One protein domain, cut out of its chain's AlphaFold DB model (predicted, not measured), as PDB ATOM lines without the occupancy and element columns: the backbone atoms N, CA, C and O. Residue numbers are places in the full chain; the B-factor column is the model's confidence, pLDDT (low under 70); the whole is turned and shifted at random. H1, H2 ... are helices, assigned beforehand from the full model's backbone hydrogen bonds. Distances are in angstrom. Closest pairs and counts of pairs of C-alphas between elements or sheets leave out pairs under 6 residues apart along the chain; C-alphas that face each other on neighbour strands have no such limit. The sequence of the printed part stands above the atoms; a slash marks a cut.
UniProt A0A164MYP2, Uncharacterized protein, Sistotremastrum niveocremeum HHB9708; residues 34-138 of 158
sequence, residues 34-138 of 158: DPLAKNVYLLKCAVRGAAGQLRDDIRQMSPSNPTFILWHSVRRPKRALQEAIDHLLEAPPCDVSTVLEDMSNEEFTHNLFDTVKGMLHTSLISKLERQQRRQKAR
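Overview. This is residues 34 to 138 of the 158 residues of an uncharacterized protein of Sistotremastrum niveocremeum HHB9708 (UniProt A0A164MYP2). Two long helices, H5 and H1, cross as an X; H3 packs on both, H2 bridges the last turn of H1 and H5, and little H4 packs near the start of H1. The 105 printed residues hold five named helices, H1 to H5 in order, and no named strand: all helix, mostly crossed. The whole is flat, 46 by 27 by 15 A, and only just compact, close to loose, with a radius of gyration of the C-alphas of 15.2 A.

Arrangement. H5, residues 106 to 136, touches the hub H1, residues 35 to 60, at a steep tilt of 61 degrees; C-alphas 50 and 117 are closest, 5.8 A. H3, residues 77 to 90, touches H5, C-alphas 84 and 123 closest at 5.3 A. H2, residues 66 to 73, and H4, residues 99 to 102, are apart. Every O i to N i+4 pair is within hydrogen-bond range in H1, H2, H3 and H5; H4 is too short for one.

Along the chain. H5 spans 44.8 A, H1 37.7 A from C-alpha 35 at (-18.320, 54.805, -32.615), H3 20.1 A. H5 ends at C-alpha 136, (-34.806, 13.967, -18.571).

Size, cuts and confidence. C-alphas 104 and 138 are farthest apart, 48.9 A. The printed part has no cut and no long link; no printed residue has pLDDT under 70.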
ATOM      1  N   ASP A  34     -13.936  54.480 -30.684       93.25
ATOM      2  CA  ASP A  34     -14.632  53.900 -31.833       93.25
ATOM      3  C   ASP A  34     -16.171  53.996 -31.691       93.25
ATOM      4  O   ASP A  34     -16.739  53.419 -30.750       93.25
ATOM      5  N   PRO A  35     -16.864  54.693 -32.615       89.44
ATOM      6  CA  PRO A  35     -18.320  54.805 -32.615       89.44
ATOM      7  C   PRO A  35     -19.033  53.451 -32.653       89.44
ATOM      8  O   PRO A  35     -20.009  53.248 -31.928       89.44
ATOM      9  N   LEU A  36     -18.524  52.489 -33.429       91.00
ATOM     10  CA  LEU A  36     -19.157  51.176 -33.529       91.00
ATOM     11  C   LEU A  36     -19.026  50.412 -32.206       91.00
ATOM     12  O   LEU A  36     -20.008  49.869 -31.693       91.00
ATOM     13  N   ALA A  37     -17.841  50.425 -31.593       91.88
ATOM     14  CA  ALA A  37     -17.638  49.854 -30.267       91.88
ATOM     15  C   ALA A  37     -18.518  50.514 -29.189       91.88
ATOM     16  O   ALA A  37     -18.974  49.810 -28.280       91.88
ATOM     17  N   LYS A  38     -18.801  51.824 -29.280       92.38
ATOM     18  CA  LYS A  38     -19.758  52.499 -28.378       92.38
ATOM     19  C   LYS A  38     -21.158  51.933 -28.532       92.38
ATOM     20  O   LYS A  38     -21.764  51.563 -27.526       92.38
ATOM     21  N   ASN A  39     -21.649  51.815 -29.762       92.38
ATOM     22  CA  ASN A  39     -22.979  51.274 -30.027       92.38
ATOM     23  C   ASN A  39     -23.116  49.827 -29.547       92.38
ATOM     24  O   ASN A  39     -24.064  49.483 -28.842       92.38
ATOM     25  N   VAL A  40     -22.117  48.990 -29.846       92.75
ATOM     26  CA  VAL A  40     -22.059  47.606 -29.357       92.75
ATOM     27  C   VAL A  40     -22.078  47.567 -27.829       92.75
ATOM     28  O   VAL A  40     -22.742  46.715 -27.233       92.75
ATOM     29  N   TYR A  41     -21.346  48.466 -27.169       92.62
ATOM     30  CA  TYR A  41     -21.326  48.549 -25.711       92.62
ATOM     31  C   TYR A  41     -22.690  48.959 -25.137       92.62
ATOM     32  O   TYR A  41     -23.169  48.307 -24.207       92.62
ATOM     33  N   LEU A  42     -23.339  49.973 -25.714       91.19
ATOM     34  CA  LEU A  42     -24.681  50.416 -25.324       91.19
ATOM     35  C   LEU A  42     -25.706  49.298 -25.442       91.19
ATOM     36  O   LEU A  42     -26.390  48.986 -24.466       91.19
ATOM     37  N   LEU A  43     -25.745  48.635 -26.595       92.06
ATOM     38  CA  LEU A  43     -26.640  47.515 -26.845       92.06
ATOM     39  C   LEU A  43     -26.401  46.374 -25.844       92.06
ATOM     40  O   LEU A  43     -27.344  45.860 -25.240       92.06
ATOM     41  N   LYS A  44     -25.135  46.020 -25.580       93.12
ATOM     42  CA  LYS A  44     -24.775  45.028 -24.549       93.12
ATOM     43  C   LYS A  44     -25.287  45.422 -23.169       93.12
ATOM     44  O   LYS A  44     -25.761  44.560 -22.425       93.12
ATOM     45  N   CYS A  45     -25.178  46.694 -22.806       90.94
ATOM     46  CA  CYS A  45     -25.688  47.206 -21.541       90.94
ATOM     47  C   CYS A  45     -27.218  47.148 -21.479       90.94
ATOM     48  O   CYS A  45     -27.742  46.658 -20.479       90.94
ATOM     49  N   ALA A  46     -27.919  47.551 -22.541       90.25
ATOM     50  CA  ALA A  46     -29.376  47.493 -22.627       90.25
ATOM     51  C   ALA A  46     -29.896  46.053 -22.495       90.25
ATOM     52  O   ALA A  46     -30.718  45.767 -21.624       90.25
ATOM     53  N   VAL A  47     -29.335  45.115 -23.268       94.50
ATOM     54  CA  VAL A  47     -29.699  43.689 -23.213       94.50
ATOM     55  C   VAL A  47     -29.435  43.098 -21.829       94.50
ATOM     56  O   VAL A  47     -30.276  42.387 -21.281       94.50
ATOM     57  N   ARG A  48     -28.286  43.404 -21.212       94.06
ATOM     58  CA  ARG A  48     -27.976  42.929 -19.852       94.06
ATOM     59  C   ARG A  48     -28.883  43.549 -18.794       94.06
ATOM     60  O   ARG A  48     -29.231  42.858 -17.837       94.06
ATOM     61  N   GLY A  49     -29.267  44.812 -18.959       91.75
ATOM     62  CA  GLY A  49     -30.249  45.484 -18.112       91.75
ATOM     63  C   GLY A  49     -31.608  44.790 -18.181       91.75
ATOM     64  O   GLY A  49     -32.131  44.372 -17.148       91.75
ATOM     65  N   ALA A  50     -32.113  44.558 -19.396       92.62
ATOM     66  CA  ALA A  50     -33.350  43.817 -19.638       92.62
ATOM     67  C   ALA A  50     -33.293  42.395 -19.060       92.62
ATOM     68  O   ALA A  50     -34.240  41.947 -18.421       92.62
ATOM     69  N   ALA A  51     -32.163  41.700 -19.208       94.88
ATOM     70  CA  ALA A  51     -31.962  40.371 -18.636       94.88
ATOM     71  C   ALA A  51     -31.946  40.361 -17.106       94.88
ATOM     72  O   ALA A  51     -32.465  39.432 -16.483       94.88
ATOM     73  N   GLY A  52     -31.338  41.382 -16.498       94.75
ATOM     74  CA  GLY A  52     -31.362  41.588 -15.056       94.75
ATOM     75  C   GLY A  52     -32.790  41.765 -14.552       94.75
ATOM     76  O   GLY A  52     -33.194  41.042 -13.643       94.75
ATOM     77  N   GLN A  53     -33.551  42.650 -15.200       93.50
ATOM     78  CA  GLN A  53     -34.953  42.887 -14.870       93.50
ATOM     79  C   GLN A  53     -35.793  41.622 -15.053       93.50
ATOM     80  O   GLN A  53     -36.421  41.187 -14.099       93.50
ATOM     81  N   LEU A  54     -35.699  40.948 -16.204       94.62
ATOM     82  CA  LEU A  54     -36.432  39.709 -16.471       94.62
ATOM     83  C   LEU A  54     -36.169  38.636 -15.407       94.62
ATOM     84  O   LEU A  54     -37.079  37.943 -14.964       94.62
ATOM     85  N   ARG A  55     -34.915  38.480 -14.974       95.56
ATOM     86  CA  ARG A  55     -34.571  37.537 -13.903       95.56
ATOM     87  C   ARG A  55     -35.264  37.901 -12.592       95.56
ATOM     88  O   ARG A  55     -35.697  37.005 -11.868       95.56
ATOM     89  N   ASP A  56     -35.275  39.180 -12.248       95.69
ATOM     90  CA  ASP A  56     -35.864  39.647 -11.000       95.69
ATOM     91  C   ASP A  56     -37.401  39.587 -11.064       95.69
ATOM     92  O   ASP A  56     -38.009  39.141 -10.093       95.69
ATOM     93  N   ASP A  57     -38.000  39.833 -12.234       94.69
ATOM     94  CA  ASP A  57     -39.421  39.603 -12.512       94.69
ATOM     95  C   ASP A  57     -39.780  38.123 -12.310       94.69
ATOM     96  O   ASP A  57     -40.688  37.807 -11.548       94.69
ATOM     97  N   ILE A  58     -39.017  37.190 -12.901       95.56
ATOM     98  CA  ILE A  58     -39.240  35.740 -12.742       95.56
ATOM     99  C   ILE A  58     -39.204  35.321 -11.271       95.56
ATOM    100  O   ILE A  58     -39.981  34.467 -10.863       95.56
ATOM    101  N   ARG A  59     -38.332  35.916 -10.452       94.62
ATOM    102  CA  ARG A  59     -38.250  35.602  -9.014       94.62
ATOM    103  C   ARG A  59     -39.457  36.083  -8.218       94.62
ATOM    104  O   ARG A  59     -39.720  35.533  -7.154       94.62
ATOM    105  N   GLN A  60     -40.133  37.118  -8.701       95.94
ATOM    106  CA  GLN A  60     -41.324  37.691  -8.078       95.94
ATOM    107  C   GLN A  60     -42.619  37.079  -8.632       95.94
ATOM    108  O   GLN A  60     -43.690  37.306  -8.070       95.94
ATOM    109  N   MET A  61     -42.544  36.295  -9.713       95.56
ATOM    110  CA  MET A  61     -43.697  35.589 -10.267       95.56
ATOM    111  C   MET A  61     -44.275  34.575  -9.274       95.56
ATOM    112  O   MET A  61     -43.570  33.983  -8.456       95.56
ATOM    113  N   SER A  62     -45.580  34.327  -9.406       96.81
ATOM    114  CA  SER A  62     -46.264  33.264  -8.668       96.81
ATOM    115  C   SER A  62     -45.612  31.895  -8.925       96.81
ATOM    116  O   SER A  62     -45.310  31.587 -10.083       96.81
ATOM    117  N   PRO A  63     -45.509  31.013  -7.912       96.56
ATOM    118  CA  PRO A  63     -45.068  29.631  -8.093       96.56
ATOM    119  C   PRO A  63     -45.907  28.804  -9.075       96.56
ATOM    120  O   PRO A  63     -45.431  27.790  -9.577       96.56
ATOM    121  N   SER A  64     -47.144  29.224  -9.361       96.69
ATOM    122  CA  SER A  64     -48.003  28.603 -10.377       96.69
ATOM    123  C   SER A  64     -47.675  29.036 -11.810       96.69
ATOM    124  O   SER A  64     -48.179  28.438 -12.760       96.69
ATOM    125  N   ASN A  65     -46.850  30.070 -11.992       96.75
ATOM    126  CA  ASN A  65     -46.493  30.570 -13.312       96.75
ATOM    127  C   ASN A  65     -45.565  29.565 -14.031       96.75
ATOM    128  O   ASN A  65     -44.564  29.130 -13.452       96.75
ATOM    129  N   PRO A  66     -45.831  29.213 -15.302       95.19
ATOM    130  CA  PRO A  66     -45.021  28.241 -16.036       95.19
ATOM    131  C   PRO A  66     -43.555  28.670 -16.185       95.19
ATOM    132  O   PRO A  66     -42.663  27.829 -16.068       95.19
ATOM    133  N   THR A  67     -43.281  29.963 -16.374       95.06
ATOM    134  CA  THR A  67     -41.914  30.494 -16.463       95.06
ATOM    135  C   THR A  67     -41.178  30.336 -15.136       95.06
ATOM    136  O   THR A  67     -40.021  29.911 -15.129       95.06
ATOM    137  N   PHE A  68     -41.853  30.607 -14.013       97.00
ATOM    138  CA  PHE A  68     -41.300  30.380 -12.677       97.00
ATOM    139  C   PHE A  68     -40.932  28.904 -12.488       97.00
ATOM    140  O   PHE A  68     -39.786  28.575 -12.171       97.00
ATOM    141  N   ILE A  69     -41.886  28.003 -12.743       96.62
ATOM    142  CA  ILE A  69     -41.690  26.555 -12.604       96.62
ATOM    143  C   ILE A  69     -40.509  26.105 -13.464       96.62
ATOM    144  O   ILE A  69     -39.609  25.414 -12.985       96.62
ATOM    145  N   LEU A  70     -40.476  26.523 -14.730       95.31
ATOM    146  CA  LEU A  70     -39.435  26.129 -15.665       95.31
ATOM    147  C   LEU A  70     -38.055  26.627 -15.215       95.31
ATOM    148  O   LEU A  70     -37.114  25.829 -15.170       95.31
ATOM    149  N   TRP A  71     -37.949  27.899 -14.820       96.44
ATOM    150  CA  TRP A  71     -36.719  28.505 -14.303       96.44
ATOM    151  C   TRP A  71     -36.164  27.746 -13.091       96.44
ATOM    152  O   TRP A  71     -34.964  27.470 -13.030       96.44
ATOM    153  N   HIS A  72     -37.033  27.363 -12.154       95.81
ATOM    154  CA  HIS A  72     -36.653  26.636 -10.941       95.81
ATOM    155  C   HIS A  72     -36.496  25.117 -11.140       95.81
ATOM    156  O   HIS A  72     -35.870  24.458 -10.312       95.81
ATOM    157  N   SER A  73     -36.996  24.552 -12.244       93.81
ATOM    158  CA  SER A  73     -36.905  23.111 -12.533       93.81
ATOM    159  C   SER A  73     -35.579  22.670 -13.167       93.81
ATOM    160  O   SER A  73     -35.276  21.476 -13.197       93.81
ATOM    161  N   VAL A  74     -34.785  23.600 -13.709       93.75
ATOM    162  CA  VAL A  74     -33.527  23.280 -14.399       93.75
ATOM    163  C   VAL A  74     -32.305  23.519 -13.511       93.75
ATOM    164  O   VAL A  74     -32.269  24.427 -12.691       93.75
ATOM    165  N   ARG A  75     -31.228  22.749 -13.717       90.00
ATOM    166  CA  ARG A  75     -29.994  22.877 -12.914       90.00
ATOM    167  C   ARG A  75     -29.218  24.182 -13.118       90.00
ATOM    168  O   ARG A  75     -28.485  24.592 -12.223       90.00
ATOM    169  N   ARG A  76     -29.264  24.784 -14.313       93.06
ATOM    170  CA  ARG A  76     -28.423  25.945 -14.675       93.06
ATOM    171  C   ARG A  76     -29.217  27.034 -15.418       93.06
ATOM    172  O   ARG A  76     -28.835  27.400 -16.533       93.06
ATOM    173  N   PRO A  77     -30.262  27.617 -14.801       93.88
ATOM    174  CA  PRO A  77     -31.115  28.610 -15.461       93.88
ATOM    175  C   PRO A  77     -30.345  29.881 -15.835       93.88
ATOM    176  O   PRO A  77     -30.507  30.418 -16.924       93.88
ATOM    177  N   LYS A  78     -29.388  30.299 -14.996       95.69
ATOM    178  CA  LYS A  78     -28.497  31.434 -15.291       95.69
ATOM    179  C   LYS A  78     -27.674  31.228 -16.565       95.69
ATOM    180  O   LYS A  78     -27.416  32.186 -17.281       95.69
ATOM    181  N   ARG A  79     -27.273  29.985 -16.861       95.56
ATOM    182  CA  ARG A  79     -26.561  29.662 -18.104       95.56
ATOM    183  C   ARG A  79     -27.495  29.764 -19.309       95.56
ATOM    184  O   ARG A  79     -27.073  30.272 -20.333       95.56
ATOM    185  N   ALA A  80     -28.749  29.327 -19.174       95.75
ATOM    186  CA  ALA A  80     -29.752  29.508 -20.224       95.75
ATOM    187  C   ALA A  80     -30.008  30.998 -20.507       95.75
ATOM    188  O   ALA A  80     -30.090  31.383 -21.666       95.75
ATOM    189  N   LEU A  81     -30.060  31.834 -19.462       96.44
ATOM    190  CA  LEU A  81     -30.167  33.287 -19.614       96.44
ATOM    191  C   LEU A  81     -28.949  33.881 -20.328       96.44
ATOM    192  O   LEU A  81     -29.124  34.700 -21.219       96.44
ATOM    193  N   GLN A  82     -27.733  33.444 -19.990       97.06
ATOM    194  CA  GLN A  82     -26.531  33.889 -20.698       97.06
ATOM    195  C   GLN A  82     -26.557  33.474 -22.177       97.06
ATOM    196  O   GLN A  82     -26.339  34.311 -23.038       97.06
ATOM    197  N   GLU A  83     -26.924  32.224 -22.477       96.12
ATOM    198  CA  GLU A  83     -27.078  31.740 -23.858       96.12
ATOM    199  C   GLU A  83     -28.168  32.504 -24.634       96.12
ATOM    200  O   GLU A  83     -28.086  32.619 -25.855       96.12
ATOM    201  N   ALA A  84     -29.200  33.010 -23.951       95.75
ATOM    202  CA  ALA A  84     -30.228  33.854 -24.556       95.75
ATOM    203  C   ALA A  84     -29.720  35.278 -24.836       95.75
ATOM    204  O   ALA A  84     -30.006  35.816 -25.903       95.75
ATOM    205  N   ILE A  85     -28.941  35.857 -23.913       96.44
ATOM    206  CA  ILE A  85     -28.261  37.149 -24.101       96.44
ATOM    207  C   ILE A  85     -27.308  37.073 -25.294       96.44
ATOM    208  O   ILE A  85     -27.363  37.934 -26.165       96.44
ATOM    209  N   ASP A  86     -26.452  36.051 -25.338       95.94
ATOM    210  CA  ASP A  86     -25.444  35.900 -26.389       95.94
ATOM    211  C   ASP A  86     -26.118  35.774 -27.762       95.94
ATOM    212  O   ASP A  86     -25.761  36.493 -28.689       95.94
ATOM    213  N   HIS A  87     -27.180  34.966 -27.857       94.69
ATOM    214  CA  HIS A  87     -27.966  34.825 -29.085       94.69
ATOM    215  C   HIS A  87     -28.604  36.144 -29.548       94.69
ATOM    216  O   HIS A  87     -28.638  36.428 -30.740       94.69
ATOM    217  N   LEU A  88     -29.105  36.962 -28.619       94.25
ATOM    218  CA  LEU A  88     -29.702  38.254 -28.963       94.25
ATOM    219  C   LEU A  88     -28.651  39.279 -29.413       94.25
ATOM    220  O   LEU A  88     -28.946  40.149 -30.221       94.25
ATOM    221  N   LEU A  89     -27.424  39.183 -28.899       94.00
ATOM    222  CA  LEU A  89     -26.319  40.051 -29.309       94.00
ATOM    223  C   LEU A  89     -25.705  39.642 -30.653       94.00
ATOM    224  O   LEU A  89     -25.109  40.489 -31.311       94.00
ATOM    225  N   GLU A  90     -25.836  38.375 -31.053       94.06
ATOM    226  CA  GLU A  90     -25.464  37.898 -32.393       94.06
ATOM    227  C   GLU A  90     -26.419  38.424 -33.475       94.06
ATOM    228  O   GLU A  90     -25.982  38.709 -34.587       94.06
ATOM    229  N   ALA A  91     -27.707  38.571 -33.147       91.12
ATOM    230  CA  ALA A  91     -28.746  39.043 -34.060       91.12
ATOM    231  C   ALA A  91     -29.685  40.046 -33.357       91.12
ATOM    232  O   ALA A  91     -30.792  39.678 -32.944       91.12
ATOM    233  N   PRO A  92     -29.245  41.302 -33.172       91.00
ATOM    234  CA  PRO A  92     -30.045  42.304 -32.486       91.00
ATOM    235  C   PRO A  92     -31.229  42.789 -33.336       91.00
ATOM    236  O   PRO A  92     -31.156  42.776 -34.563       91.00
ATOM    237  N   PRO A  93     -32.318  43.263 -32.701       88.94
ATOM    238  CA  PRO A  93     -33.509  43.752 -33.401       88.94
ATOM    239  C   PRO A  93     -33.346  45.149 -34.025       88.94
ATOM    240  O   PRO A  93     -34.317  45.711 -34.521       88.94
ATOM    241  N   CYS A  94     -32.153  45.734 -33.964       88.94
ATOM    242  CA  CYS A  94     -31.854  47.071 -34.457       88.94
ATOM    243  C   CYS A  94     -30.490  47.088 -35.150       88.94
ATOM    244  O   CYS A  94     -29.646  46.221 -34.901       88.94
ATOM    245  N   ASP A  95     -30.266  48.098 -35.985       91.00
ATOM    246  CA  ASP A  95     -28.963  48.311 -36.601       91.00
ATOM    247  C   ASP A  95     -27.944  48.736 -35.532       91.00
ATOM    248  O   ASP A  95     -28.142  49.690 -34.781       91.00
ATOM    249  N   VAL A  96     -26.842  47.992 -35.440       91.31
ATOM    250  CA  VAL A  96     -25.771  48.249 -34.472       91.31
ATOM    251  C   VAL A  96     -25.018  49.537 -34.812       91.31
ATOM    252  O   VAL A  96     -24.397  50.133 -33.938       91.31
ATOM    253  N   SER A  97     -25.049  49.996 -36.059       90.31
ATOM    254  CA  SER A  97     -24.323  51.195 -36.483       90.31
ATOM    255  C   SER A  97     -24.966  52.508 -36.016       90.31
ATOM    256  O   SER A  97     -24.247  53.496 -35.878       90.31
ATOM    257  N   THR A  98     -26.257  52.507 -35.670       89.81
ATOM    258  CA  THR A  98     -27.025  53.723 -35.332       89.81
ATOM    259  C   THR A  98     -27.534  53.770 -33.889       89.81
ATOM    260  O   THR A  98     -28.098  54.777 -33.473       89.81
ATOM    261  N   VAL A  99     -27.283  52.734 -33.076       88.25
ATOM    262  CA  VAL A  99     -27.845  52.588 -31.711       88.25
ATOM    263  C   VAL A  99     -27.710  53.842 -30.845       88.25
ATOM    264  O   VAL A  99     -28.668  54.210 -30.176       88.25
ATOM    265  N   LEU A 100     -26.541  54.491 -30.802       87.50
ATOM    266  CA  LEU A 100     -26.338  55.690 -29.980       87.50
ATOM    267  C   LEU A 100     -27.245  56.851 -30.411       87.50
ATOM    268  O   LEU A 100     -27.750  57.568 -29.548       87.50
ATOM    269  N   GLU A 101     -27.435  57.035 -31.715       88.81
ATOM    270  CA  GLU A 101     -28.290  58.083 -32.274       88.81
ATOM    271  C   GLU A 101     -29.760  57.749 -32.022       88.81
ATOM    272  O   GLU A 101     -30.493  58.568 -31.469       88.81
ATOM    273  N   ASP A 102     -30.169  56.513 -32.306       88.38
ATOM    274  CA  ASP A 102     -31.558  56.082 -32.145       88.38
ATOM    275  C   ASP A 102     -31.990  56.060 -30.668       88.38
ATOM    276  O   ASP A 102     -33.114  56.434 -30.337       88.38
ATOM    277  N   MET A 103     -31.089  55.703 -29.742       85.75
ATOM    278  CA  MET A 103     -31.360  55.726 -28.296       85.75
ATOM    279  C   MET A 103     -31.499  57.141 -27.710       85.75
ATOM    280  O   MET A 103     -31.875  57.287 -26.546       85.75
ATOM    281  N   SER A 104     -31.203  58.196 -28.475       87.69
ATOM    282  CA  SER A 104     -31.551  59.562 -28.062       87.69
ATOM    283  C   SER A 104     -33.058  59.830 -28.151       87.69
ATOM    284  O   SER A 104     -33.572  60.704 -27.454       87.69
ATOM    285  N   ASN A 105     -33.778  59.046 -28.960       91.38
ATOM    286  CA  ASN A 105     -35.229  59.064 -29.033       91.38
ATOM    287  C   ASN A 105     -35.817  58.163 -27.929       91.38
ATOM    288  O   ASN A 105     -35.565  56.954 -27.872       91.38
ATOM    289  N   GLU A 106     -36.611  58.757 -27.036       89.44
ATOM    290  CA  GLU A 106     -37.225  58.055 -25.904       89.44
ATOM    291  C   GLU A 106     -38.199  56.957 -26.349       89.44
ATOM    292  O   GLU A 106     -38.188  55.864 -25.780       89.44
ATOM    293  N   GLU A 107     -39.000  57.208 -27.389       92.00
ATOM    294  CA  GLU A 107     -39.958  56.237 -27.924       92.00
ATOM    295  C   GLU A 107     -39.228  55.040 -28.537       92.00
ATOM    296  O   GLU A 107     -39.549  53.888 -28.234       92.00
ATOM    297  N   PHE A 108     -38.188  55.301 -29.335       90.06
ATOM    298  CA  PHE A 108     -37.340  54.240 -29.874       90.06
ATOM    299  C   PHE A 108     -36.707  53.419 -28.749       90.06
ATOM    300  O   PHE A 108     -36.745  52.190 -28.780       90.06
ATOM    301  N   THR A 109     -36.164  54.085 -27.728       88.19
ATOM    302  CA  THR A 109     -35.519  53.421 -26.589       88.19
ATOM    303  C   THR A 109     -36.492  52.524 -25.834       88.19
ATOM    304  O   THR A 109     -36.151  51.386 -25.503       88.19
ATOM    305  N   HIS A 110     -37.707  53.012 -25.583       89.00
ATOM    306  CA  HIS A 110     -38.759  52.239 -24.936       89.00
ATOM    307  C   HIS A 110     -39.135  51.007 -25.775       89.00
ATOM    308  O   HIS A 110     -39.089  49.879 -25.282       89.00
ATOM    309  N   ASN A 111     -39.405  51.207 -27.068       90.69
ATOM    310  CA  ASN A 111     -39.772  50.140 -28.000       90.69
ATOM    311  C   ASN A 111     -38.664  49.091 -28.156       90.69
ATOM    312  O   ASN A 111     -38.935  47.887 -28.168       90.69
ATOM    313  N   LEU A 112     -37.404  49.527 -28.230       89.50
ATOM    314  CA  LEU A 112     -36.244  48.643 -28.257       89.50
ATOM    315  C   LEU A 112     -36.180  47.800 -26.982       89.50
ATOM    316  O   LEU A 112     -35.956  46.594 -27.057       89.50
ATOM    317  N   PHE A 113     -36.390  48.408 -25.814       88.94
ATOM    318  CA  PHE A 113     -36.305  47.702 -24.540       88.94
ATOM    319  C   PHE A 113     -37.403  46.646 -24.381       88.94
ATOM    320  O   PHE A 113     -37.113  45.521 -23.964       88.94
ATOM    321  N   ASP A 114     -38.635  46.963 -24.775       90.56
ATOM    322  CA  ASP A 114     -39.751  46.012 -24.771       90.56
ATOM    323  C   ASP A 114     -39.534  44.875 -25.771       90.56
ATOM    324  O   ASP A 114     -39.731  43.700 -25.442       90.56
ATOM    325  N   THR A 115     -39.026  45.198 -26.962       93.00
ATOM    326  CA  THR A 115     -38.671  44.203 -27.983       93.00
ATOM    327  C   THR A 115     -37.576  43.267 -27.472       93.00
ATOM    328  O   THR A 115     -37.722  42.043 -27.516       93.00
ATOM    329  N   VAL A 116     -36.501  43.824 -26.908       93.50
ATOM    330  CA  VAL A 116     -35.399  43.070 -26.301       93.50
ATOM    331  C   VAL A 116     -35.913  42.171 -25.182       93.50
ATOM    332  O   VAL A 116     -35.542  41.000 -25.140       93.50
ATOM    333  N   LYS A 117     -36.795  42.661 -24.302       92.69
ATOM    334  CA  LYS A 117     -37.417  41.840 -23.253       92.69
ATOM    335  C   LYS A 117     -38.224  40.680 -23.829       92.69
ATOM    336  O   LYS A 117     -38.049  39.548 -23.377       92.69
ATOM    337  N   GLY A 118     -39.075  40.938 -24.820       93.50
ATOM    338  CA  GLY A 118     -39.907  39.917 -25.460       93.50
ATOM    339  C   GLY A 118     -39.078  38.830 -26.149       93.50
ATOM    340  O   GLY A 118     -39.304  37.630 -25.937       93.50
ATOM    341  N   MET A 119     -38.059  39.234 -26.912       95.00
ATOM    342  CA  MET A 119     -37.126  38.314 -27.569       95.00
ATOM    343  C   MET A 119     -36.303  37.525 -26.551       95.00
ATOM    344  O   MET A 119     -36.154  36.306 -26.677       95.00
ATOM    345  N   LEU A 120     -35.802  38.195 -25.512       95.00
ATOM    346  CA  LEU A 120     -35.018  37.559 -24.464       95.00
ATOM    347  C   LEU A 120     -35.848  36.536 -23.687       95.00
ATOM    348  O   LEU A 120     -35.356  35.441 -23.424       95.00
ATOM    349  N   HIS A 121     -37.101  36.854 -23.355       95.25
ATOM    350  CA  HIS A 121     -38.008  35.923 -22.691       95.25
ATOM    351  C   HIS A 121     -38.266  34.688 -23.563       95.25
ATOM    352  O   HIS A 121     -38.051  33.564 -23.112       95.25
ATOM    353  N   THR A 122     -38.620  34.881 -24.834       95.50
ATOM    354  CA  THR A 122     -38.851  33.779 -25.787       95.50
ATOM    355  C   THR A 122     -37.616  32.886 -25.949       95.50
ATOM    356  O   THR A 122     -37.699  31.652 -25.879       95.50
ATOM    357  N   SER A 123     -36.444  33.505 -26.112       95.25
ATOM    358  CA  SER A 123     -35.168  32.797 -26.215       95.25
ATOM    359  C   SER A 123     -34.860  32.032 -24.926       95.25
ATOM    360  O   SER A 123     -34.551  30.841 -24.975       95.25
ATOM    361  N   LEU A 124     -35.034  32.663 -23.760       96.44
ATOM    362  CA  LEU A 124     -34.829  32.040 -22.455       96.44
ATOM    363  C   LEU A 124     -35.694  30.788 -22.282       96.44
ATOM    364  O   LEU A 124     -35.148  29.740 -21.937       96.44
ATOM    365  N   ILE A 125     -37.001  30.866 -22.554       96.50
ATOM    366  CA  ILE A 125     -37.909  29.711 -22.465       96.50
ATOM    367  C   ILE A 125     -37.388  28.562 -23.332       96.50
ATOM    368  O   ILE A 125     -37.159  27.462 -22.826       96.50
ATOM    369  N   SER A 126     -37.060  28.844 -24.595       95.75
ATOM    370  CA  SER A 126     -36.518  27.849 -25.527       95.75
ATOM    371  C   SER A 126     -35.238  27.176 -24.999       95.75
ATOM    372  O   SER A 126     -35.068  25.952 -25.097       95.75
ATOM    373  N   LYS A 127     -34.313  27.948 -24.404       95.50
ATOM    374  CA  LYS A 127     -33.081  27.402 -23.804       95.50
ATOM    375  C   LYS A 127     -33.382  26.571 -22.552       95.50
ATOM    376  O   LYS A 127     -32.791  25.499 -22.387       95.50
ATOM    377  N   LEU A 128     -34.290  27.021 -21.687       95.69
ATOM    378  CA  LEU A 128     -34.676  26.307 -20.467       95.69
ATOM    379  C   LEU A 128     -35.361  24.972 -20.789       95.69
ATOM    380  O   LEU A 128     -34.964  23.938 -20.250       95.69
ATOM    381  N   GLU A 129     -36.309  24.947 -21.726       95.31
ATOM    382  CA  GLU A 129     -36.964  23.716 -22.185       95.31
ATOM    383  C   GLU A 129     -35.958  22.724 -22.773       95.31
ATOM    384  O   GLU A 129     -35.996  21.520 -22.492       95.31
ATOM    385  N   ARG A 130     -34.998  23.214 -23.567       94.12
ATOM    386  CA  ARG A 130     -33.908  22.384 -24.092       94.12
ATOM    387  C   ARG A 130     -33.071  21.783 -22.963       94.12
ATOM    388  O   ARG A 130     -32.721  20.602 -23.030       94.12
ATOM    389  N   GLN A 131     -32.750  22.558 -21.926       93.06
ATOM    390  CA  GLN A 131     -32.043  22.043 -20.752       93.06
ATOM    391  C   GLN A 131     -32.875  21.013 -19.984       93.06
ATOM    392  O   GLN A 131     -32.321  20.004 -19.546       93.06
ATOM    393  N   GLN A 132     -34.180  21.236 -19.837       93.38
ATOM    394  CA  GLN A 132     -35.080  20.317 -19.147       93.38
ATOM    395  C   GLN A 132     -35.186  18.978 -19.892       93.38
ATOM    396  O   GLN A 132     -35.005  17.921 -19.286       93.38
ATOM    397  N   ARG A 133     -35.367  19.004 -21.222       92.31
ATOM    398  CA  ARG A 133     -35.365  17.797 -22.069       92.31
ATOM    399  C   ARG A 133     -34.059  17.012 -21.944       92.31
ATOM    400  O   ARG A 133     -34.083  15.802 -21.741       92.31
ATOM    401  N   ARG A 134     -32.913  17.700 -21.980       90.06
ATOM    402  CA  ARG A 134     -31.587  17.077 -21.808       90.06
ATOM    403  C   ARG A 134     -31.382  16.455 -20.425       90.06
ATOM    404  O   ARG A 134     -30.667  15.464 -20.317       90.06
ATOM    405  N   GLN A 135     -31.973  17.031 -19.380       89.00
ATOM    406  CA  GLN A 135     -31.919  16.467 -18.027       89.00
ATOM    407  C   GLN A 135     -32.762  15.197 -17.909       89.00
ATOM    408  O   GLN A 135     -32.300  14.241 -17.301       89.00
ATOM    409  N   LYS A 136     -33.950  15.164 -18.527       87.06
ATOM    410  CA  LYS A 136     -34.806  13.967 -18.571       87.06
ATOM    411  C   LYS A 136     -34.179  12.837 -19.398       87.06
ATOM    412  O   LYS A 136     -34.255  11.682 -19.006       87.06
ATOM    413  N   ALA A 137     -33.523  13.175 -20.511       84.44
ATOM    414  CA  ALA A 137     -32.900  12.207 -21.418       84.44
ATOM    415  C   ALA A 137     -31.582  11.600 -20.902       84.44
ATOM    416  O   ALA A 137     -31.093  10.638 -21.484       84.44
ATOM    417  N   ARG A 138     -30.979  12.157 -19.845       74.31
ATOM    418  CA  ARG A 138     -29.836  11.545 -19.160       74.31
ATOM    419  C   ARG A 138     -30.360  10.770 -17.949       74.31
ATOM    420  O   ARG A 138     -30.429  11.366 -16.869       74.31
TER     421      ARG A 138